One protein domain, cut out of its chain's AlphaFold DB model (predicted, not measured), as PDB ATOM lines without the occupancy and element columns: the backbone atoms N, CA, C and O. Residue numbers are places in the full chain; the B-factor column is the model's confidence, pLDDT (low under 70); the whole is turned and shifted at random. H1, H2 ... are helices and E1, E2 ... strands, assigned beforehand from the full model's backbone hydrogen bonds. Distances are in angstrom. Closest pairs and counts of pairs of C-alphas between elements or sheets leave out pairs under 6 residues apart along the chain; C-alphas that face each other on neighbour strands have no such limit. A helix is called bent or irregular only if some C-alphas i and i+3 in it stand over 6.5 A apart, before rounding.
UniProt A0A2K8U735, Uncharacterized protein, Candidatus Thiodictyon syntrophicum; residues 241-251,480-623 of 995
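Overview. This is residues 241 to 251 and 480 to 623 of the 995 residues of an uncharacterized protein of Candidatus Thiodictyon syntrophicum (UniProt A0A2K8U735). A strongly twisted sheet of five strands makes the middle of this domain, with helices over both faces: H3 over one, H5 and H6 over the other. H4 packs side by side with H3, and the short helices H1 and H2 lie off the sheet, beyond the end of E2. The printed part has 155 residues, with six named helices and five named strands in the order E1, E2, H1, H2, H3, E3, H4, E4, H5, E5, H6. The sheet's order is E1, E2, E5, E4, E3, mixed, with E1 antiparallel to E2 and the other neighbours parallel; the class is mixed, helices and strands. The whole is compact, with a radius of gyration of the C-alphas of 15.4 A, and rounded, with spans of 45 by 37 by 28 A.

Along the chain. E1, residues 245 to 251, begins with C-alpha 245 at (215.780, 221.263, 174.629) and is 17.4 A long. After the cut, E2 takes residues 482 to 489, 21.4 A. The short helices H1, residues 491 to 495, and H2, residues 497 to 502, follow. H3 takes residues 510 to 520, 15.4 A, and E3 residues 525 to 528, 10.2 A. H4, residues 535 to 547, is 18.3 A long and begins with C-alpha 535 at (234.893, 205.159, 173.039). E4 takes residues 562 to 566, 13.8 A. H5, residues 572 to 579, 11.3 A, is irregular: C-alphas 573 and 576 are 7.9 A apart. E5 takes residues 592 to 597, 16.8 A. H6, residues 602 to 613, 17.1 A, ends with C-alpha 613 at (215.526, 231.130, 157.593).

Arrangement. E1 and E3 are the edge strands. E1 and E2 are antiparallel at 153 degrees, with N 247 and O 486 2.9 A apart, within hydrogen-bond range. E2 and E5 are parallel at 32 degrees, with N 485 and O 594 at 2.7 A. E5 and E4 are parallel at 21 degrees, with N 595 and O 563 at 2.8 A. E4 and E3 are parallel at 17 degrees, with N 564 and O 526 at 2.9 A. The sheet has three layers with its helices, H5 and H6 on one face and H3 on the other. H3 is on the sheet at a height of 6.9 A, over E5 and E4, and runs along the strands, at 6 degrees to E4 on the local plane; the closest C-alphas of H3 and E4 are those of Val 511 and Leu 564, 6.1 A. H5 has a height of 9.5 A and is only just over E5, with 3 of its C-alphas falling on that strand. H6 has a height of 10.2 A and runs slantwise to the strands, at 46 degrees to E2 on the local plane. H3 and H4 touch at a shallow tilt of 19 degrees, the same way, closest at the C-alphas of Leu 516 and Leu 545, 6.9 A. H1 and H2 only just touch, with 3 pairs of C-alphas within 8 A, and only at the corner by their link; the closest are those of Phe 494 and Ala 500, 4.8 A. H4 and H6 are apart. Two strand-helix-strand units, parallel neighbour strands with a helix between, are present: E3, H4, E4 with a left-handed crossover, and E4, H5, E5 with a right-handed one. In H1, H3 and H4 every O i to N i+4 pair is within hydrogen-bond range, against 1 of 2 in H2, 2 of 4 in H5 and 7 of 8 in H6.

Size, cuts and confidence. The two C-alphas farthest apart are those of Ala 501 and Gly 617, 46.1 A. Residues 252 to 479 are not printed, and C-alphas 251 and 480 are 10.9 A apart across the cut. The links H4 to E4 and H5 to E5 are long. The mean pLDDT of the printed part is 86.7; residues 549 to 551 and 614 to 619 are under 70.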
ATOM      1  N   ARG A 241     210.168 216.844 177.312       94.00
ATOM      2  CA  ARG A 241     209.572 216.328 178.554       94.00
ATOM      3  C   ARG A 241     210.630 215.759 179.495       94.00
ATOM      4  O   ARG A 241     210.508 215.902 180.706       94.00
ATOM      5  N   ARG A 242     211.674 215.152 178.933       93.12
ATOM      6  CA  ARG A 242     212.825 214.610 179.665       93.12
ATOM      7  C   ARG A 242     213.936 215.648 179.868       93.12
ATOM      8  O   ARG A 242     215.005 215.309 180.352       93.12
ATOM      9  N   GLY A 243     213.690 216.919 179.548       93.62
ATOM     10  CA  GLY A 243     214.619 218.014 179.825       93.62
ATOM     11  C   GLY A 243     215.731 218.206 178.790       93.62
ATOM     12  O   GLY A 243     216.728 218.859 179.099       93.62
ATOM     13  N   VAL A 244     215.559 217.668 177.578       94.94
ATOM     14  CA  VAL A 244     216.413 217.949 176.416       94.94
ATOM     15  C   VAL A 244     215.708 218.953 175.505       94.94
ATOM     16  O   VAL A 244     214.685 218.664 174.884       94.94
ATOM     17  N   ASP A 245     216.258 220.158 175.442       94.94
ATOM     18  CA  ASP A 245     215.780 221.263 174.629       94.94
ATOM     19  C   ASP A 245     216.338 221.208 173.209       94.94
ATOM     20  O   ASP A 245     217.523 220.963 172.964       94.94
ATOM     21  N   LEU A 246     215.444 221.472 172.261       95.31
ATOM     22  CA  LEU A 246     215.746 221.473 170.841       95.31
ATOM     23  C   LEU A 246     214.938 222.531 170.096       95.31
ATOM     24  O   LEU A 246     213.778 222.823 170.423       95.31
ATOM     25  N   GLU A 247     215.555 223.045 169.047       94.62
ATOM     26  CA  GLU A 247     215.017 224.043 168.135       94.62
ATOM     27  C   GLU A 247     214.924 223.435 166.739       94.62
ATOM     28  O   GLU A 247     215.918 222.951 166.206       94.62
ATOM     29  N   THR A 248     213.735 223.434 166.140       94.44
ATOM     30  CA  THR A 248     213.578 222.949 164.767       94.44
ATOM     31  C   THR A 248     214.170 223.971 163.807       94.44
ATOM     32  O   THR A 248     213.677 225.092 163.740       94.44
ATOM     33  N   LEU A 249     215.195 223.566 163.059       92.62
ATOM     34  CA  LEU A 249     215.844 224.395 162.049       92.62
ATOM     35  C   LEU A 249     215.008 224.406 160.771       92.62
ATOM     36  O   LEU A 249     214.563 225.452 160.327       92.62
ATOM     37  N   ILE A 250     214.738 223.230 160.199       93.38
ATOM     38  CA  ILE A 250     214.012 223.112 158.931       93.38
ATOM     39  C   ILE A 250     213.149 221.848 158.907       93.38
ATOM     40  O   ILE A 250     213.470 220.826 159.520       93.38
ATOM     41  N   ARG A 251     212.029 221.932 158.182       92.75
ATOM     42  CA  ARG A 251     211.124 220.816 157.895       92.75
ATOM     43  C   ARG A 251     211.076 220.594 156.391       92.75
ATOM     44  O   ARG A 251     210.670 221.485 155.649       92.75
ATOM     45  N   HIS A 480     210.602 209.792 154.028       88.56
ATOM     46  CA  HIS A 480     209.794 210.382 155.087       88.56
ATOM     47  C   HIS A 480     210.003 211.897 155.110       88.56
ATOM     48  O   HIS A 480     211.060 212.369 154.680       88.56
ATOM     49  N   PRO A 481     209.052 212.681 155.646       91.81
ATOM     50  CA  PRO A 481     209.329 214.072 155.977       91.81
ATOM     51  C   PRO A 481     210.538 214.143 156.918       91.81
ATOM     52  O   PRO A 481     210.578 213.418 157.908       91.81
ATOM     53  N   VAL A 482     211.513 215.005 156.637       93.00
ATOM     54  CA  VAL A 482     212.704 215.161 157.488       93.00
ATOM     55  C   VAL A 482     212.558 216.409 158.342       93.00
ATOM     56  O   VAL A 482     212.223 217.481 157.840       93.00
ATOM     57  N   GLN A 483     212.825 216.290 159.638       94.62
ATOM     58  CA  GLN A 483     212.897 217.435 160.539       94.62
ATOM     59  C   GLN A 483     214.293 217.527 161.136       94.62
ATOM     60  O   GLN A 483     214.701 216.655 161.903       94.62
ATOM     61  N   LEU A 484     215.002 218.597 160.792       95.06
ATOM     62  CA  LEU A 484     216.305 218.897 161.364       95.06
ATOM     63  C   LEU A 484     216.129 219.805 162.576       95.06
ATOM     64  O   LEU A 484     215.438 220.824 162.512       95.06
ATOM     65  N   HIS A 485     216.785 219.442 163.668       95.88
ATOM     66  CA  HIS A 485     216.728 220.130 164.944       95.88
ATOM     67  C   HIS A 485     218.137 220.421 165.446       95.88
ATOM     68  O   HIS A 485     219.035 219.594 165.317       95.88
ATOM     69  N   ARG A 486     218.320 221.576 166.073       94.50
ATOM     70  CA  ARG A 486     219.503 221.912 166.862       94.50
ATOM     71  C   ARG A 486     219.253 221.534 168.316       94.50
ATOM     72  O   ARG A 486     218.238 221.932 168.882       94.50
ATOM     73  N   LEU A 487     220.182 220.805 168.923       93.94
ATOM     74  CA  LEU A 487     220.206 220.552 170.363       93.94
ATOM     75  C   LEU A 487     220.699 221.823 171.062       93.94
ATOM     76  O   LEU A 487     221.842 222.237 170.860       93.94
ATOM     77  N   THR A 488     219.833 222.471 171.842       91.31
ATOM     78  CA  THR A 488     220.137 223.777 172.451       91.31
ATOM     79  C   THR A 488     220.541 223.663 173.915       91.31
ATOM     80  O   THR A 488     221.373 224.445 174.372       91.31
ATOM     81  N   SER A 489     219.983 222.702 174.653       90.75
ATOM     82  CA  SER A 489     220.320 222.459 176.058       90.75
ATOM     83  C   SER A 489     219.865 221.070 176.498       90.75
ATOM     84  O   SER A 489     218.899 220.525 175.984       90.75
ATOM     85  N   HIS A 490     220.533 220.500 177.489       92.56
ATOM     86  CA  HIS A 490     220.117 219.279 178.188       92.56
ATOM     87  C   HIS A 490     220.214 219.449 179.709       92.56
ATOM     88  O   HIS A 490     220.142 218.484 180.462       92.56
ATOM     89  N   GLN A 491     220.349 220.692 180.179       90.94
ATOM     90  CA  GLN A 491     220.500 221.022 181.598       90.94
ATOM     91  C   GLN A 491     219.334 220.501 182.442       90.94
ATOM     92  O   GLN A 491     219.530 220.006 183.552       90.94
ATOM     93  N   ARG A 492     218.106 220.607 181.913       91.50
ATOM     94  CA  ARG A 492     216.886 220.236 182.638       91.50
ATOM     95  C   ARG A 492     216.821 218.733 182.916       91.50
ATOM     96  O   ARG A 492     216.251 218.357 183.934       91.50
ATOM     97  N   PHE A 493     217.463 217.901 182.089       89.44
ATOM     98  CA  PHE A 493     217.608 216.461 182.336       89.44
ATOM     99  C   PHE A 493     218.334 216.182 183.664       89.44
ATOM    100  O   PHE A 493     217.963 215.271 184.398       89.44
ATOM    101  N   PHE A 494     219.318 217.007 184.027       89.38
ATOM    102  CA  PHE A 494     220.078 216.862 185.274       89.38
ATOM    103  C   PHE A 494     219.468 217.589 186.479       89.38
ATOM    104  O   PHE A 494     220.016 217.503 187.576       89.38
ATOM    105  N   GLY A 495     218.340 218.287 186.303       83.50
ATOM    106  CA  GLY A 495     217.570 218.840 187.420       83.50
ATOM    107  C   GLY A 495     216.875 217.758 188.259       83.50
ATOM    108  O   GLY A 495     216.551 217.999 189.420       83.50
ATOM    109  N   ASP A 496     216.678 216.566 187.691       82.81
ATOM    110  CA  ASP A 496     216.184 215.379 188.385       82.81
ATOM    111  C   ASP A 496     217.352 214.568 188.975       82.81
ATOM    112  O   ASP A 496     218.218 214.071 188.249       82.81
ATOM    113  N   LEU A 497     217.362 214.406 190.302       70.75
ATOM    114  CA  LEU A 497     218.405 213.686 191.043       70.75
ATOM    115  C   LEU A 497     218.569 212.232 190.575       70.75
ATOM    116  O   LEU A 497     219.693 211.731 190.547       70.75
ATOM    117  N   ALA A 498     217.477 211.565 190.183       76.56
ATOM    118  CA  ALA A 498     217.536 210.190 189.693       76.56
ATOM    119  C   ALA A 498     218.266 210.115 188.343       76.56
ATOM    120  O   ALA A 498     219.144 209.276 188.147       76.56
ATOM    121  N   SER A 499     217.962 211.042 187.435       75.19
ATOM    122  CA  SER A 499     218.605 211.150 186.122       75.19
ATOM    123  C   SER A 499     220.075 211.591 186.231       75.19
ATOM    124  O   SER A 499     220.943 211.055 185.537       75.19
ATOM    125  N   ALA A 500     220.398 212.491 187.167       70.94
ATOM    126  CA  ALA A 500     221.765 212.950 187.422       70.94
ATOM    127  C   ALA A 500     222.694 211.882 188.019       70.94
ATOM    128  O   ALA A 500     223.896 211.907 187.749       70.94
ATOM    129  N   ALA A 501     222.156 210.936 188.794       79.56
ATOM    130  CA  ALA A 501     222.930 209.844 189.382       79.56
ATOM    131  C   ALA A 501     223.305 208.742 188.370       79.56
ATOM    132  O   ALA A 501     224.270 208.015 188.596       79.56
ATOM    133  N   ARG A 502     222.568 208.624 187.253       79.44
ATOM    134  CA  ARG A 502     222.763 207.561 186.247       79.44
ATOM    135  C   ARG A 502     223.988 207.771 185.362       79.44
ATOM    136  O   ARG A 502     224.621 206.799 184.970       79.44
ATOM    137  N   LEU A 503     224.321 209.025 185.055       83.94
ATOM    138  CA  LEU A 503     225.436 209.366 184.173       83.94
ATOM    139  C   LEU A 503     226.550 210.081 184.930       83.94
ATOM    140  O   LEU A 503     226.343 211.144 185.536       83.94
ATOM    141  N   ARG A 504     227.770 209.548 184.808       83.06
ATOM    142  CA  ARG A 504     228.980 210.245 185.252       83.06
ATOM    143  C   ARG A 504     229.159 211.529 184.452       83.06
ATOM    144  O   ARG A 504     228.798 211.597 183.281       83.06
ATOM    145  N   GLU A 505     229.768 212.536 185.074       79.69
ATOM    146  CA  GLU A 505     229.948 213.868 184.481       79.69
ATOM    147  C   GLU A 505     230.595 213.838 183.088       79.69
ATOM    148  O   GLU A 505     230.139 214.525 182.177       79.69
ATOM    149  N   ARG A 506     231.590 212.965 182.891       78.88
ATOM    150  CA  ARG A 506     232.302 212.794 181.617       78.88
ATOM    151  C   ARG A 506     231.431 212.307 180.450       78.88
ATOM    152  O   ARG A 506     231.821 212.470 179.310       78.88
ATOM    153  N   VAL A 507     230.256 211.727 180.705       82.44
ATOM    154  CA  VAL A 507     229.369 211.162 179.663       82.44
ATOM    155  C   VAL A 507     228.218 212.116 179.315       82.44
ATOM    156  O   VAL A 507     227.376 211.827 178.470       82.44
ATOM    157  N   ARG A 508     228.173 213.304 179.930       87.62
ATOM    158  CA  ARG A 508     227.050 214.250 179.818       87.62
ATOM    159  C   ARG A 508     227.062 215.080 178.525       87.62
ATOM    160  O   ARG A 508     226.567 216.199 178.513       87.62
ATOM    161  N   PHE A 509     227.618 214.561 177.432       89.25
ATOM    162  CA  PHE A 509     227.586 215.240 176.133       89.25
ATOM    163  C   PHE A 509     226.139 215.396 175.637       89.25
ATOM    164  O   PHE A 509     225.389 214.419 175.710       89.25
ATOM    165  N   PRO A 510     225.739 216.559 175.079       91.62
ATOM    166  CA  PRO A 510     224.365 216.790 174.632       91.62
ATOM    167  C   PRO A 510     223.843 215.699 173.691       91.62
ATOM    168  O   PRO A 510     222.731 215.208 173.874       91.62
ATOM    169  N   VAL A 511     224.660 215.267 172.723       93.69
ATOM    170  CA  VAL A 511     224.273 214.219 171.766       93.69
ATOM    171  C   VAL A 511     224.081 212.852 172.432       93.69
ATOM    172  O   VAL A 511     223.155 212.122 172.082       93.69
ATOM    173  N   LEU A 512     224.912 212.507 173.423       93.94
ATOM    174  CA  LEU A 512     224.827 211.236 174.144       93.94
ATOM    175  C   LEU A 512     223.618 211.214 175.080       93.94
ATOM    176  O   LEU A 512     222.891 210.223 175.119       93.94
ATOM    177  N   VAL A 513     223.358 212.322 175.776       93.94
ATOM    178  CA  VAL A 513     222.176 212.485 176.632       93.94
ATOM    179  C   VAL A 513     220.900 212.439 175.792       93.94
ATOM    180  O   VAL A 513     219.978 211.700 176.126       93.94
ATOM    181  N   ALA A 514     220.858 213.142 174.657       95.12
ATOM    182  CA  ALA A 514     219.735 213.056 173.726       95.12
ATOM    183  C   ALA A 514     219.548 211.631 173.174       95.12
ATOM    184  O   ALA A 514     218.413 211.198 172.993       95.12
ATOM    185  N   THR A 515     220.638 210.886 172.949       95.19
ATOM    186  CA  THR A 515     220.581 209.490 172.480       95.19
ATOM    187  C   THR A 515     219.962 208.593 173.540       95.19
ATOM    188  O   THR A 515     219.023 207.862 173.234       95.19
ATOM    189  N   LEU A 516     220.435 208.697 174.786       93.56
ATOM    190  CA  LEU A 516     219.881 207.973 175.929       93.56
ATOM    191  C   LEU A 516     218.373 208.221 176.052       93.56
ATOM    192  O   LEU A 516     217.586 207.279 176.031       93.56
ATOM    193  N   VAL A 517     217.973 209.494 176.105       93.44
ATOM    194  CA  VAL A 517     216.568 209.888 176.249       93.44
ATOM    195  C   VAL A 517     215.726 209.397 175.072       93.44
ATOM    196  O   VAL A 517     214.634 208.878 175.275       93.44
ATOM    197  N   SER A 518     216.221 209.535 173.842       93.88
ATOM    198  CA  SER A 518     215.500 209.091 172.649       93.88
ATOM    199  C   SER A 518     215.211 207.588 172.690       93.88
ATOM    200  O   SER A 518     214.097 207.171 172.377       93.88
ATOM    201  N   VAL A 519     216.192 206.781 173.093       92.69
ATOM    202  CA  VAL A 519     216.046 205.324 173.167       92.69
ATOM    203  C   VAL A 519     215.128 204.901 174.323       92.69
ATOM    204  O   VAL A 519     214.291 204.017 174.140       92.69
ATOM    205  N   GLU A 520     215.224 205.553 175.487       90.12
ATOM    206  CA  GLU A 520     214.315 205.333 176.628       90.12
ATOM    207  C   GLU A 520     212.853 205.633 176.285       90.12
ATOM    208  O   GLU A 520     211.946 204.935 176.730       90.12
ATOM    209  N   GLU A 521     212.627 206.654 175.460       90.00
ATOM    210  CA  GLU A 521     211.307 207.037 174.950       90.00
ATOM    211  C   GLU A 521     210.815 206.112 173.815       90.00
ATOM    212  O   GLU A 521     209.784 206.368 173.196       90.00
ATOM    213  N   GLY A 522     211.543 205.022 173.539       88.75
ATOM    214  CA  GLY A 522     211.151 203.973 172.601       88.75
ATOM    215  C   GLY A 522     211.417 204.294 171.132       88.75
ATOM    216  O   GLY A 522     210.920 203.579 170.260       88.75
ATOM    217  N   TRP A 523     212.188 205.342 170.828       88.88
ATOM    218  CA  TRP A 523     212.513 205.694 169.447       88.88
ATOM    219  C   TRP A 523     213.694 204.865 168.916       88.88
ATOM    220  O   TRP A 523     214.726 204.771 169.583       88.88
ATOM    221  N   PRO A 524     213.599 204.296 167.697       90.81
ATOM    222  CA  PRO A 524     214.749 203.736 166.994       90.81
ATOM    223  C   PRO A 524     215.749 204.847 166.659       90.81
ATOM    224  O   PRO A 524     215.492 205.683 165.785       90.81
ATOM    225  N   THR A 525     216.883 204.854 167.355       92.81
ATOM    226  CA  THR A 525     217.855 205.952 167.299       92.81
ATOM    227  C   THR A 525     219.202 205.481 166.781       92.81
ATOM    228  O   THR A 525     219.747 204.500 167.283       92.81
ATOM    229  N   ALA A 526     219.756 206.205 165.811       93.25
ATOM    230  CA  ALA A 526     221.156 206.113 165.414       93.25
ATOM    231  C   ALA A 526     221.939 207.288 166.005       93.25
ATOM    232  O   ALA A 526     221.420 208.402 166.113       93.25
ATOM    233  N   VAL A 527     223.211 207.059 166.325       93.69
ATOM    234  CA  VAL A 527     224.123 208.111 166.784       93.69
ATOM    235  C   VAL A 527     225.411 208.078 165.975       93.69
ATOM    236  O   VAL A 527     226.049 207.032 165.855       93.69
ATOM    237  N   THR A 528     225.810 209.229 165.445       91.19
ATOM    238  CA  THR A 528     227.171 209.437 164.951       91.19
ATOM    239  C   THR A 528     227.987 210.008 166.093       91.19
ATOM    240  O   THR A 528     227.741 211.125 166.549       91.19
ATOM    241  N   VAL A 529     228.933 209.208 166.584       87.88
ATOM    242  CA  VAL A 529     229.793 209.581 167.709       87.88
ATOM    243  C   VAL A 529     230.610 210.816 167.321       87.88
ATOM    244  O   VAL A 529     231.317 210.768 166.312       87.88
ATOM    245  N   PRO A 530     230.538 211.915 168.092       88.62
ATOM    246  CA  PRO A 530     231.365 213.077 167.821       88.62
ATOM    247  C   PRO A 530     232.854 212.744 167.892       88.62
ATOM    248  O   PRO A 530     233.261 211.976 168.765       88.62
ATOM    249  N   PRO A 531     233.699 213.395 167.077       84.81
ATOM    250  CA  PRO A 531     235.141 213.155 167.102       84.81
ATOM    251  C   PRO A 531     235.787 213.518 168.448       84.81
ATOM    252  O   PRO A 531     236.893 213.076 168.732       84.81
ATOM    253  N   THR A 532     235.110 214.314 169.280       86.88
ATOM    254  CA  THR A 532     235.535 214.770 170.614       86.88
ATOM    255  C   THR A 532     235.150 213.816 171.756       86.88
ATOM    256  O   THR A 532     235.639 213.952 172.890       86.88
ATOM    257  N   VAL A 533     234.279 212.843 171.474       90.38
ATOM    258  CA  VAL A 533     233.771 211.856 172.429       90.38
ATOM    259  C   VAL A 533     234.605 210.584 172.338       90.38
ATOM    260  O   VAL A 533     234.908 210.085 171.257       90.38
ATOM    261  N   SER A 534     234.988 210.052 173.493       91.81
ATOM    262  CA  SER A 534     235.808 208.851 173.596       91.81
ATOM    263  C   SER A 534     234.970 207.570 173.600       91.81
ATOM    264  O   SER A 534     233.850 207.537 174.109       91.81
ATOM    265  N   GLU A 535     235.524 206.481 173.068       90.50
ATOM    266  CA  GLU A 535     234.893 205.159 173.039       90.50
ATOM    267  C   GLU A 535     234.497 204.662 174.443       90.50
ATOM    268  O   GLU A 535     233.408 204.099 174.574       90.50
ATOM    269  N   PRO A 536     235.283 204.891 175.521       91.00
ATOM    270  CA  PRO A 536     234.833 204.580 176.877       91.00
ATOM    271  C   PRO A 536     233.527 205.277 177.282       91.00
ATOM    272  O   PRO A 536     232.722 204.678 177.988       91.00
ATOM    273  N   GLU A 537     233.285 206.514 176.839       91.69
ATOM    274  CA  GLU A 537     232.044 207.235 177.158       91.69
ATOM    275  C   GLU A 537     230.869 206.727 176.328       91.69
ATOM    276  O   GLU A 537     229.777 206.555 176.863       91.69
ATOM    277  N   VAL A 538     231.088 206.420 175.045       90.88
ATOM    278  CA  VAL A 538     230.069 205.777 174.197       90.88
ATOM    279  C   VAL A 538     229.667 204.424 174.782       90.88
ATOM    280  O   VAL A 538     228.481 204.094 174.841       90.88
ATOM    281  N   ARG A 539     230.649 203.642 175.242       91.12
ATOM    282  CA  ARG A 539     230.422 202.349 175.886       91.12
ATOM    283  C   ARG A 539     229.604 202.489 177.163       91.12
ATOM    284  O   ARG A 539     228.660 201.730 177.333       91.12
ATOM    285  N   GLU A 540     229.907 203.480 178.001       90.94
ATOM    286  CA  GLU A 540     229.154 203.740 179.233       90.94
ATOM    287  C   GLU A 540     227.667 204.018 178.932       90.94
ATOM    288  O   GLU A 540     226.793 203.441 179.575       90.94
ATOM    289  N   VAL A 541     227.347 204.799 177.888       90.44
ATOM    290  CA  VAL A 541     225.945 205.001 177.454       90.44
ATOM    291  C   VAL A 541     225.304 203.701 176.973       90.44
ATOM    292  O   VAL A 541     224.159 203.413 177.319       90.44
ATOM    293  N   ARG A 542     226.025 202.903 176.176       90.38
ATOM    294  CA  ARG A 542     225.524 201.609 175.684       90.38
ATOM    295  C   ARG A 542     225.243 200.635 176.829       90.38
ATOM    296  O   ARG A 542     224.255 199.912 176.765       90.38
ATOM    297  N   GLU A 543     226.078 200.626 177.866       90.38
ATOM    298  CA  GLU A 543     225.892 199.804 179.067       90.38
ATOM    299  C   GLU A 543     224.648 200.229 179.860       90.38
ATOM    300  O   GLU A 543     223.859 199.368 180.246       90.38
ATOM    301  N   VAL A 544     224.423 201.538 180.034       88.25
ATOM    302  CA  VAL A 544     223.199 202.066 180.667       88.25
ATOM    303  C   VAL A 544     221.956 201.649 179.877       88.25
ATOM    304  O   VAL A 544     221.011 201.118 180.453       88.25
ATOM    305  N   LEU A 545     221.978 201.810 178.550       87.94
ATOM    306  CA  LEU A 545     220.867 201.412 177.681       87.94
ATOM    307  C   LEU A 545     220.588 199.904 177.719       87.94
ATOM    308  O   LEU A 545     219.430 199.491 177.697       87.94
ATOM    309  N   ALA A 546     221.635 199.080 177.792       86.19
ATOM    310  CA  ALA A 546     221.497 197.630 177.867       86.19
ATOM    311  C   ALA A 546     220.877 197.163 179.195       86.19
ATOM    312  O   ALA A 546     220.127 196.187 179.200       86.19
ATOM    313  N   ALA A 547     221.169 197.849 180.306       83.75
ATOM    314  CA  ALA A 547     220.653 197.495 181.627       83.75
ATOM    315  C   ALA A 547     219.133 197.705 181.756       83.75
ATOM    316  O   ALA A 547     218.462 196.913 182.416       83.75
ATOM    317  N   ASP A 548     218.590 198.728 181.094       73.44
ATOM    318  CA  ASP A 548     217.177 199.106 181.222       73.44
ATOM    319  C   ASP A 548     216.237 198.336 180.280       73.44
ATOM    320  O   ASP A 548     215.022 198.532 180.314       73.44
ATOM    321  N   GLY A 549     216.771 197.468 179.410       62.56
ATOM    322  CA  GLY A 549     215.974 196.725 178.425       62.56
ATOM    323  C   GLY A 549     215.232 197.619 177.417       62.56
ATOM    324  O   GLY A 549     214.355 197.133 176.700       62.56
ATOM    325  N   ALA A 550     215.569 198.914 177.372       58.81
ATOM    326  CA  ALA A 550     215.020 199.893 176.445       58.81
ATOM    327  C   ALA A 550     215.408 199.545 174.997       58.81
ATOM    328  O   ALA A 550     216.329 198.765 174.752       58.81
ATOM    329  N   GLY A 551     214.661 200.087 174.030       57.41
ATOM    330  CA  GLY A 551     214.790 199.790 172.600       57.41
ATOM    331  C   GLY A 551     216.221 199.862 172.044       57.41
ATOM    332  O   GLY A 551     217.159 200.361 172.654       57.41
ATOM    333  N   ARG A 552     216.421 199.315 170.843       71.00
ATOM    334  CA  ARG A 552     217.765 199.125 170.285       71.00
ATOM    335  C   ARG A 552     218.282 200.428 169.680       71.00
ATOM    336  O   ARG A 552     217.699 200.922 168.717       71.00
ATOM    337  N   LEU A 553     219.414 200.928 170.189       86.75
ATOM    338  CA  LEU A 553     220.304 201.783 169.403       86.75
ATOM    339  C   LEU A 553     220.550 201.065 168.069       86.75
ATOM    340  O   LEU A 553     221.060 199.941 168.056       86.75
ATOM    341  N   VAL A 554     220.117 201.665 166.966       87.62
ATOM    342  CA  VAL A 554     220.274 201.064 165.641       87.62
ATOM    343  C   VAL A 554     221.638 201.451 165.065       87.62
ATOM    344  O   VAL A 554     222.151 202.531 165.367       87.62
ATOM    345  N   PRO A 555     222.258 200.583 164.248       80.88
ATOM    346  CA  PRO A 555     223.625 200.800 163.777       80.88
ATOM    347  C   PRO A 555     223.757 201.978 162.804       80.88
ATOM    348  O   PRO A 555     224.861 202.477 162.608       80.88
ATOM    349  N   SER A 556     222.658 202.411 162.177       83.12
ATOM    350  CA  SER A 556     222.706 203.307 161.024       83.12
ATOM    351  C   SER A 556     221.436 204.149 160.843       83.12
ATOM    352  O   SER A 556     220.344 203.786 161.295       83.12
ATOM    353  N   GLY A 557     221.588 205.309 160.193       84.25
ATOM    354  CA  GLY A 557     220.528 206.310 160.032       84.25
ATOM    355  C   GLY A 557     219.383 205.875 159.113       84.25
ATOM    356  O   GLY A 557     218.243 206.280 159.324       84.25
ATOM    357  N   GLU A 558     219.628 205.000 158.135       84.62
ATOM    358  CA  GLU A 558     218.574 204.491 157.247       84.62
ATOM    359  C   GLU A 558     217.588 203.553 157.963       84.62
ATOM    360  O   GLU A 558     216.491 203.309 157.464       84.62
ATOM    361  N   ARG A 559     217.960 203.050 159.147       84.25
ATOM    362  CA  ARG A 559     217.135 202.192 160.012       84.25
ATOM    363  C   ARG A 559     216.585 202.919 161.236       84.25
ATOM    364  O   ARG A 559     215.914 202.300 162.062       84.25
ATOM    365  N   ALA A 560     216.905 204.199 161.384       89.38
ATOM    366  CA  ALA A 560     216.499 205.002 162.522       89.38
ATOM    367  C   ALA A 560     215.309 205.893 162.166       89.38
ATOM    368  O   ALA A 560     215.171 206.335 161.030       89.38
ATOM    369  N   LEU A 561     214.479 206.206 163.160       90.81
ATOM    370  CA  LEU A 561     213.532 207.325 163.083       90.81
ATOM    371  C   LEU A 561     214.127 208.609 163.662       90.81
ATOM    372  O   LEU A 561     213.628 209.694 163.371       90.81
ATOM    373  N   ALA A 562     215.193 208.488 164.456       94.00
ATOM    374  CA  ALA A 562     215.956 209.603 164.987       94.00
ATOM    375  C   ALA A 562     217.456 209.396 164.743       94.00
ATOM    376  O   ALA A 562     218.006 208.354 165.091       94.00
ATOM    377  N   TRP A 563     218.139 210.393 164.189       95.62
ATOM    378  CA  TRP A 563     219.592 210.403 164.051       95.62
ATOM    379  C   TRP A 563     220.193 211.573 164.824       95.62
ATOM    380  O   TRP A 563     219.757 212.712 164.682       95.62
ATOM    381  N   LEU A 564     221.182 211.291 165.667       96.12
ATOM    382  CA  LEU A 564     221.845 212.277 166.515       96.12
ATOM    383  C   LEU A 564     223.326 212.372 166.145       96.12
ATOM    384  O   LEU A 564     224.013 211.353 166.094       96.12
ATOM    385  N   ALA A 565     223.826 213.580 165.882       94.50
ATOM    386  CA  ALA A 565     225.201 213.782 165.424       94.50
ATOM    387  C   ALA A 565     225.784 215.143 165.840       94.50
ATOM    388  O   ALA A 565     225.061 216.125 166.018       94.50
ATOM    389  N   GLU A 566     227.113 215.219 165.933       91.31
ATOM    390  CA  GLU A 566     227.861 216.479 165.847       91.31
ATOM    391  C   GLU A 566     228.376 216.627 164.413       91.31
ATOM    392  O   GLU A 566     229.124 215.778 163.928       91.31
ATOM    393  N   ILE A 567     227.952 217.682 163.718       89.88
ATOM    394  CA  ILE A 567     228.369 217.930 162.334       89.88
ATOM    395  C   ILE A 567     229.666 218.724 162.364       89.88
ATOM    396  O   ILE A 567     229.694 219.862 162.836       89.88
ATOM    397  N   GLY A 568     230.735 218.112 161.861       87.94
ATOM    398  CA  GLY A 568     232.017 218.781 161.703       87.94
ATOM    399  C   GLY A 568     231.971 219.846 160.607       87.94
ATOM    400  O   GLY A 568     231.153 219.794 159.688       87.94
ATOM    401  N   ASP A 569     232.914 220.786 160.664       90.62
ATOM    402  CA  ASP A 569     233.034 221.887 159.698       90.62
ATOM    403  C   ASP A 569     233.080 221.390 158.243       90.62
ATOM    404  O   ASP A 569     232.471 221.980 157.352       90.62
ATOM    405  N   ARG A 570     233.739 220.247 158.029       89.06
ATOM    406  CA  ARG A 570     233.913 219.595 156.726       89.06
ATOM    407  C   ARG A 570     232.626 219.033 156.109       89.06
ATOM    408  O   ARG A 570     232.564 218.864 154.894       89.06
ATOM    409  N   ASP A 571     231.643 218.718 156.946       89.88
ATOM    410  CA  ASP A 571     230.418 218.000 156.584       89.88
ATOM    411  C   ASP A 571     229.213 218.942 156.467       89.88
ATOM    412  O   ASP A 571     228.199 218.608 155.859       89.88
ATOM    413  N   LEU A 572     229.344 220.160 156.997       91.38
ATOM    414  CA  LEU A 572     228.258 221.119 157.124       91.38
ATOM    415  C   LEU A 572     227.572 221.451 155.797       91.38
ATOM    416  O   LEU A 572     226.349 221.380 155.711       91.38
ATOM    417  N   LEU A 573     228.338 221.792 154.755       91.12
ATOM    418  CA  LEU A 573     227.765 222.151 153.451       91.12
ATOM    419  C   LEU A 573     227.088 220.967 152.745       91.12
ATOM    420  O   LEU A 573     226.301 221.185 151.829       91.12
ATOM    421  N   ALA A 574     227.361 219.738 153.191       90.38
ATOM    422  CA  ALA A 574     226.782 218.508 152.665       90.38
ATOM    423  C   ALA A 574     225.778 217.859 153.639       90.38
ATOM    424  O   ALA A 574     225.433 216.686 153.503       90.38
ATOM    425  N   LEU A 575     225.304 218.608 154.642       91.75
ATOM    426  CA  LEU A 575     224.398 218.097 155.669       91.75
ATOM    427  C   LEU A 575     223.137 217.457 155.071       91.75
ATOM    428  O   LEU A 575     222.676 216.427 155.560       91.75
ATOM    429  N   LEU A 576     222.574 218.042 154.008       90.50
ATOM    430  CA  LEU A 576     221.362 217.506 153.389       90.50
ATOM    431  C   LEU A 576     221.600 216.165 152.691       90.50
ATOM    432  O   LEU A 576     220.733 215.297 152.728       90.50
ATOM    433  N   GLU A 577     222.770 215.975 152.097       90.19
ATOM    434  CA  GLU A 577     223.222 214.739 151.466       90.19
ATOM    435  C   GLU A 577     223.410 213.626 152.492       90.19
ATOM    436  O   GLU A 577     223.154 212.465 152.183       90.19
ATOM    437  N   MET A 578     223.837 213.975 153.706       90.62
ATOM    438  CA  MET A 578     224.013 213.020 154.798       90.62
ATOM    439  C   MET A 578     222.673 212.552 155.374       90.62
ATOM    440  O   MET A 578     222.538 211.385 155.728       90.62
ATOM    441  N   VAL A 579     221.679 213.446 155.477       90.88
ATOM    442  CA  VAL A 579     220.368 213.119 156.085       90.88
ATOM    443  C   VAL A 579     219.340 212.602 155.095       90.88
ATOM    444  O   VAL A 579     218.392 211.922 155.496       90.88
ATOM    445  N   CYS A 580     219.443 212.971 153.816       85.56
ATOM    446  CA  CYS A 580     218.484 212.487 152.834       85.56
ATOM    447  C   CYS A 580     218.635 210.972 152.695       85.56
ATOM    448  O   CYS A 580     219.711 210.427 152.920       85.56
ATOM    449  N   CYS A 581     217.534 210.284 152.396       82.50
ATOM    450  CA  CYS A 581     217.428 208.825 152.504       82.50
ATOM    451  C   CYS A 581     217.482 208.262 153.952       82.50
ATOM    452  O   CYS A 581     217.433 207.049 154.146       82.50
ATOM    453  N   GLY A 582     217.505 209.109 154.986       82.12
ATOM    454  CA  GLY A 582     217.313 208.671 156.370       82.12
ATOM    455  C   GLY A 582     215.929 208.059 156.616       82.12
ATOM    456  O   GLY A 582     214.939 208.450 155.992       82.12
ATOM    457  N   GLY A 583     215.870 207.057 157.496       79.81
ATOM    458  CA  GLY A 583     214.640 206.330 157.824       79.81
ATOM    459  C   GLY A 583     214.069 205.430 156.723       79.81
ATOM    460  O   GLY A 583     213.031 204.824 156.954       79.81
ATOM    461  N   LEU A 584     214.737 205.282 155.569       81.00
ATOM    462  CA  LEU A 584     214.265 204.496 154.413       81.00
ATOM    463  C   LEU A 584     213.750 203.084 154.733       81.00
ATOM    464  O   LEU A 584     212.928 202.548 153.992       81.00
ATOM    465  N   ARG A 585     214.272 202.453 155.788       78.81
ATOM    466  CA  ARG A 585     213.950 201.069 156.162       78.81
ATOM    467  C   ARG A 585     212.963 200.949 157.303       78.81
ATOM    468  O   ARG A 585     212.610 199.830 157.677       78.81
ATOM    469  N   VAL A 586     212.540 202.064 157.882       79.75
ATOM    470  CA  VAL A 586     211.575 202.018 158.968       79.75
ATOM    471  C   VAL A 586     210.170 202.013 158.384       79.75
ATOM    472  O   VAL A 586     209.758 202.930 157.682       79.75
ATOM    473  N   GLY A 587     209.402 200.967 158.692       70.44
ATOM    474  CA  GLY A 587     207.977 200.953 158.387       70.44
ATOM    475  C   GLY A 587     207.249 202.019 159.210       70.44
ATOM    476  O   GLY A 587     207.251 201.957 160.436       70.44
ATOM    477  N   GLY A 588     206.621 202.996 158.554       72.62
ATOM    478  CA  GLY A 588     205.824 204.028 159.218       72.62
ATOM    479  C   GLY A 588     205.653 205.288 158.373       72.62
ATOM    480  O   GLY A 588     206.409 205.536 157.445       72.62
ATOM    481  N   SER A 589     204.650 206.109 158.684       73.25
ATOM    482  CA  SER A 589     204.421 207.403 158.018       73.25
ATOM    483  C   SER A 589     204.988 208.596 158.801       73.25
ATOM    484  O   SER A 589     204.724 209.744 158.448       73.25
ATOM    485  N   GLY A 590     205.704 208.335 159.899       84.06
ATOM    486  CA  GLY A 590     206.263 209.367 160.770       84.06
ATOM    487  C   GLY A 590     207.442 210.109 160.130       84.06
ATOM    488  O   GLY A 590     208.062 209.586 159.202       84.06
ATOM    489  N   PRO A 591     207.752 211.329 160.599       90.88
ATOM    490  CA  PRO A 591     208.936 212.056 160.164       90.88
ATOM    491  C   PRO A 591     210.232 211.389 160.649       90.88
ATOM    492  O   PRO A 591     210.286 210.827 161.741       90.88
ATOM    493  N   PHE A 592     211.292 211.513 159.852       93.62
ATOM    494  CA  PHE A 592     212.662 211.211 160.257       93.62
ATOM    495  C   PHE A 592     213.264 212.440 160.943       93.62
ATOM    496  O   PHE A 592     213.340 213.528 160.359       93.62
ATOM    497  N   HIS A 593     213.663 212.289 162.199       95.81
ATOM    498  CA  HIS A 593     214.211 213.371 163.000       95.81
ATOM    499  C   HIS A 593     215.734 213.344 163.000       95.81
ATOM    500  O   HIS A 593     216.351 212.296 163.158       95.81
ATOM    501  N   VAL A 594     216.346 214.518 162.879       96.50
ATOM    502  CA  VAL A 594     217.797 214.680 162.963       96.50
ATOM    503  C   VAL A 594     218.108 215.714 164.032       96.50
ATOM    504  O   VAL A 594     217.690 216.859 163.902       96.50
ATOM    505  N   GLY A 595     218.812 215.329 165.094       96.50
ATOM    506  CA  GLY A 595     219.260 216.238 166.148       96.50
ATOM    507  C   GLY A 595     220.754 216.526 166.039       96.50
ATOM    508  O   GLY A 595     221.579 215.617 166.112       96.50
ATOM    509  N   LEU A 596     221.098 217.800 165.879       95.12
ATOM    510  CA  LEU A 596     222.457 218.269 165.641       95.12
ATOM    511  C   LEU A 596     223.008 218.986 166.870       95.12
ATOM    512  O   LEU A 596     222.391 219.927 167.377       95.12
ATOM    513  N   GLN A 597     224.184 218.571 167.330       91.69
ATOM    514  CA  GLN A 597     224.936 219.308 168.340       91.69
ATOM    515  C   GLN A 597     225.610 220.542 167.720       91.69
ATOM    516  O   GLN A 597     226.051 220.525 166.571       91.69
ATOM    517  N   ARG A 598     225.706 221.617 168.507       84.69
ATOM    518  CA  ARG A 598     226.422 222.843 168.145       84.69
ATOM    519  C   ARG A 598     227.923 222.569 167.948       84.69
ATOM    520  O   ARG A 598     228.558 222.015 168.843       84.69
ATOM    521  N   SER A 599     228.479 223.004 166.814       85.25
ATOM    522  CA  SER A 599     229.929 222.983 166.556       85.25
ATOM    523  C   SER A 599     230.655 224.030 167.412       85.25
ATOM    524  O   SER A 599     230.098 225.081 167.740       85.25
ATOM    525  N   ALA A 600     231.925 223.771 167.739       85.75
ATOM    526  CA  ALA A 600     232.816 224.764 168.342       85.75
ATOM    527  C   ALA A 600     233.137 225.930 167.384       85.75
ATOM    528  O   ALA A 600     233.564 226.997 167.830       85.75
ATOM    529  N   ASN A 601     232.928 225.741 166.077       92.38
ATOM    530  CA  ASN A 601     233.077 226.783 165.076       92.38
ATOM    531  C   ASN A 601     231.808 227.661 165.011       92.38
ATOM    532  O   ASN A 601     230.753 227.196 164.567       92.38
ATOM    533  N   PRO A 602     231.880 228.948 165.396       93.44
ATOM    534  CA  PRO A 602     230.704 229.815 165.418       93.44
ATOM    535  C   PRO A 602     230.124 230.102 164.023       93.44
ATOM    536  O   PRO A 602     228.929 230.377 163.903       93.44
ATOM    537  N   TYR A 603     230.932 230.006 162.961       95.56
ATOM    538  CA  TYR A 603     230.447 230.165 161.591       95.56
ATOM    539  C   TYR A 603     229.545 228.999 161.167       95.56
ATOM    540  O   TYR A 603     228.540 229.202 160.482       95.56
ATOM    541  N   ALA A 604     229.863 227.783 161.618       93.00
ATOM    542  CA  ALA A 604     229.047 226.609 161.345       93.00
ATOM    543  C   ALA A 604     227.640 226.743 161.956       93.00
ATOM    544  O   ALA A 604     226.640 226.469 161.297       93.00
ATOM    545  N   ASP A 605     227.555 227.252 163.187       90.06
ATOM    546  CA  ASP A 605     226.287 227.515 163.881       90.06
ATOM    547  C   ASP A 605     225.453 228.616 163.191       90.06
ATOM    548  O   ASP A 605     224.226 228.514 163.085       90.06
ATOM    549  N   PHE A 606     226.113 229.645 162.644       92.56
ATOM    550  CA  PHE A 606     225.452 230.647 161.802       92.56
ATOM    551  C   PHE A 606     224.828 230.020 160.549       92.56
ATOM    552  O   PHE A 606     223.657 230.266 160.263       92.56
ATOM    553  N   LEU A 607     225.571 229.177 159.825       92.81
ATOM    554  CA  LEU A 607     225.062 228.499 158.630       92.81
ATOM    555  C   LEU A 607     223.895 227.553 158.947       92.81
ATOM    556  O   LEU A 607     222.921 227.532 158.198       92.81
ATOM    557  N   LEU A 608     223.944 226.827 160.068       90.75
ATOM    558  CA  LEU A 608     222.814 226.008 160.526       90.75
ATOM    559  C   LEU A 608     221.564 226.849 160.812       90.75
ATOM    560  O   LEU A 608     220.457 226.418 160.507       90.75
ATOM    561  N   THR A 609     221.737 228.053 161.361       88.38
ATOM    562  CA  THR A 609     220.623 228.980 161.618       88.38
ATOM    563  C   THR A 609     220.035 229.500 160.300       88.38
ATOM    564  O   THR A 609     218.826 229.441 160.097       88.38
ATOM    565  N   GLN A 610     220.886 229.905 159.349       88.31
ATOM    566  CA  GLN A 610     220.468 230.359 158.013       88.31
ATOM    567  C   GLN A 610     219.725 229.289 157.201       88.31
ATOM    568  O   GLN A 610     218.857 229.614 156.387       88.31
ATOM    569  N   LEU A 611     220.045 228.009 157.420       87.44
ATOM    570  CA  LEU A 611     219.314 226.899 156.809       87.44
ATOM    571  C   LEU A 611     217.831 226.894 157.229       87.44
ATOM    572  O   LEU A 611     216.992 226.441 156.458       87.44
ATOM    573  N   GLY A 612     217.499 227.407 158.419       80.12
ATOM    574  CA  GLY A 612     216.112 227.545 158.866       80.12
ATOM    575  C   GLY A 612     215.381 228.766 158.306       80.12
ATOM    576  O   GLY A 612     214.181 228.698 158.043       80.12
ATOM    577  N   ASP A 613     216.105 229.858 158.050       79.62
ATOM    578  CA  ASP A 613     215.526 231.130 157.593       79.62
ATOM    579  C   ASP A 613     215.156 231.140 156.098       79.62
ATOM    580  O   ASP A 613     214.338 231.947 155.657       79.62
ATOM    581  N   THR A 614     215.745 230.254 155.290       68.12
ATOM    582  CA  THR A 614     215.712 230.332 153.813       68.12
ATOM    583  C   THR A 614     214.362 229.996 153.159       68.12
ATOM    584  O   THR A 614     214.220 230.119 151.940       68.12
ATOM    585  N   GLY A 615     213.327 229.675 153.940       57.66
ATOM    586  CA  GLY A 615     211.991 229.353 153.435       57.66
ATOM    587  C   GLY A 615     211.958 228.069 152.592       57.66
ATOM    588  O   GLY A 615     212.969 227.556 152.121       57.66
ATOM    589  N   SER A 616     210.769 227.513 152.365       54.44
ATOM    590  CA  SER A 616     210.585 226.211 151.697       54.44
ATOM    591  C   SER A 616     211.004 226.153 150.213       54.44
ATOM    592  O   SER A 616     210.882 225.098 149.594       54.44
ATOM    593  N   GLY A 617     211.476 227.261 149.625       55.81
ATOM    594  CA  GLY A 617     211.775 227.373 148.193       55.81
ATOM    595  C   GLY A 617     213.197 226.978 147.775       55.81
ATOM    596  O   GLY A 617     213.382 226.538 146.642       55.81
ATOM    597  N   ARG A 618     214.203 227.105 148.655       64.44
ATOM    598  CA  ARG A 618     215.592 226.685 148.386       64.44
ATOM    599  C   ARG A 618     216.045 225.686 149.444       64.44
ATOM    600  O   ARG A 618     216.349 226.049 150.570       64.44
ATOM    601  N   VAL A 619     216.075 224.408 149.074       66.25
ATOM    602  CA  VAL A 619     216.476 223.323 149.975       66.25
ATOM    603  C   VAL A 619     217.996 223.124 149.903       66.25
ATOM    604  O   VAL A 619     218.500 222.443 149.006       66.25
ATOM    605  N   GLY A 620     218.725 223.713 150.857       77.00
ATOM    606  CA  GLY A 620     220.161 223.486 151.074       77.00
ATOM    607  C   GLY A 620     221.033 224.732 150.992       77.00
ATOM    608  O   GLY A 620     220.546 225.855 150.924       77.00
ATOM    609  N   PHE A 621     222.348 224.517 151.019       82.19
ATOM    610  CA  PHE A 621     223.328 225.588 150.888       82.19
ATOM    611  C   PHE A 621     223.601 225.901 149.415       82.19
ATOM    612  O   PHE A 621     223.868 224.999 148.630       82.19
ATOM    613  N   ASP A 622     223.638 227.186 149.057       76.50
ATOM    614  CA  ASP A 622     223.997 227.655 147.703       76.50
ATOM    615  C   ASP A 622     225.493 227.440 147.345       76.50
ATOM    616  O   ASP A 622     225.981 227.976 146.353       76.50
ATOM    617  N   ALA A 623     226.266 226.729 148.173       79.75
ATOM    618  CA  ALA A 623     227.685 226.458 147.949       79.75
ATOM    619  C   ALA A 623     228.030 225.006 148.283       79.75
ATOM    620  O   ALA A 623     227.511 224.447 149.248       79.75
TER     621      ALA A 623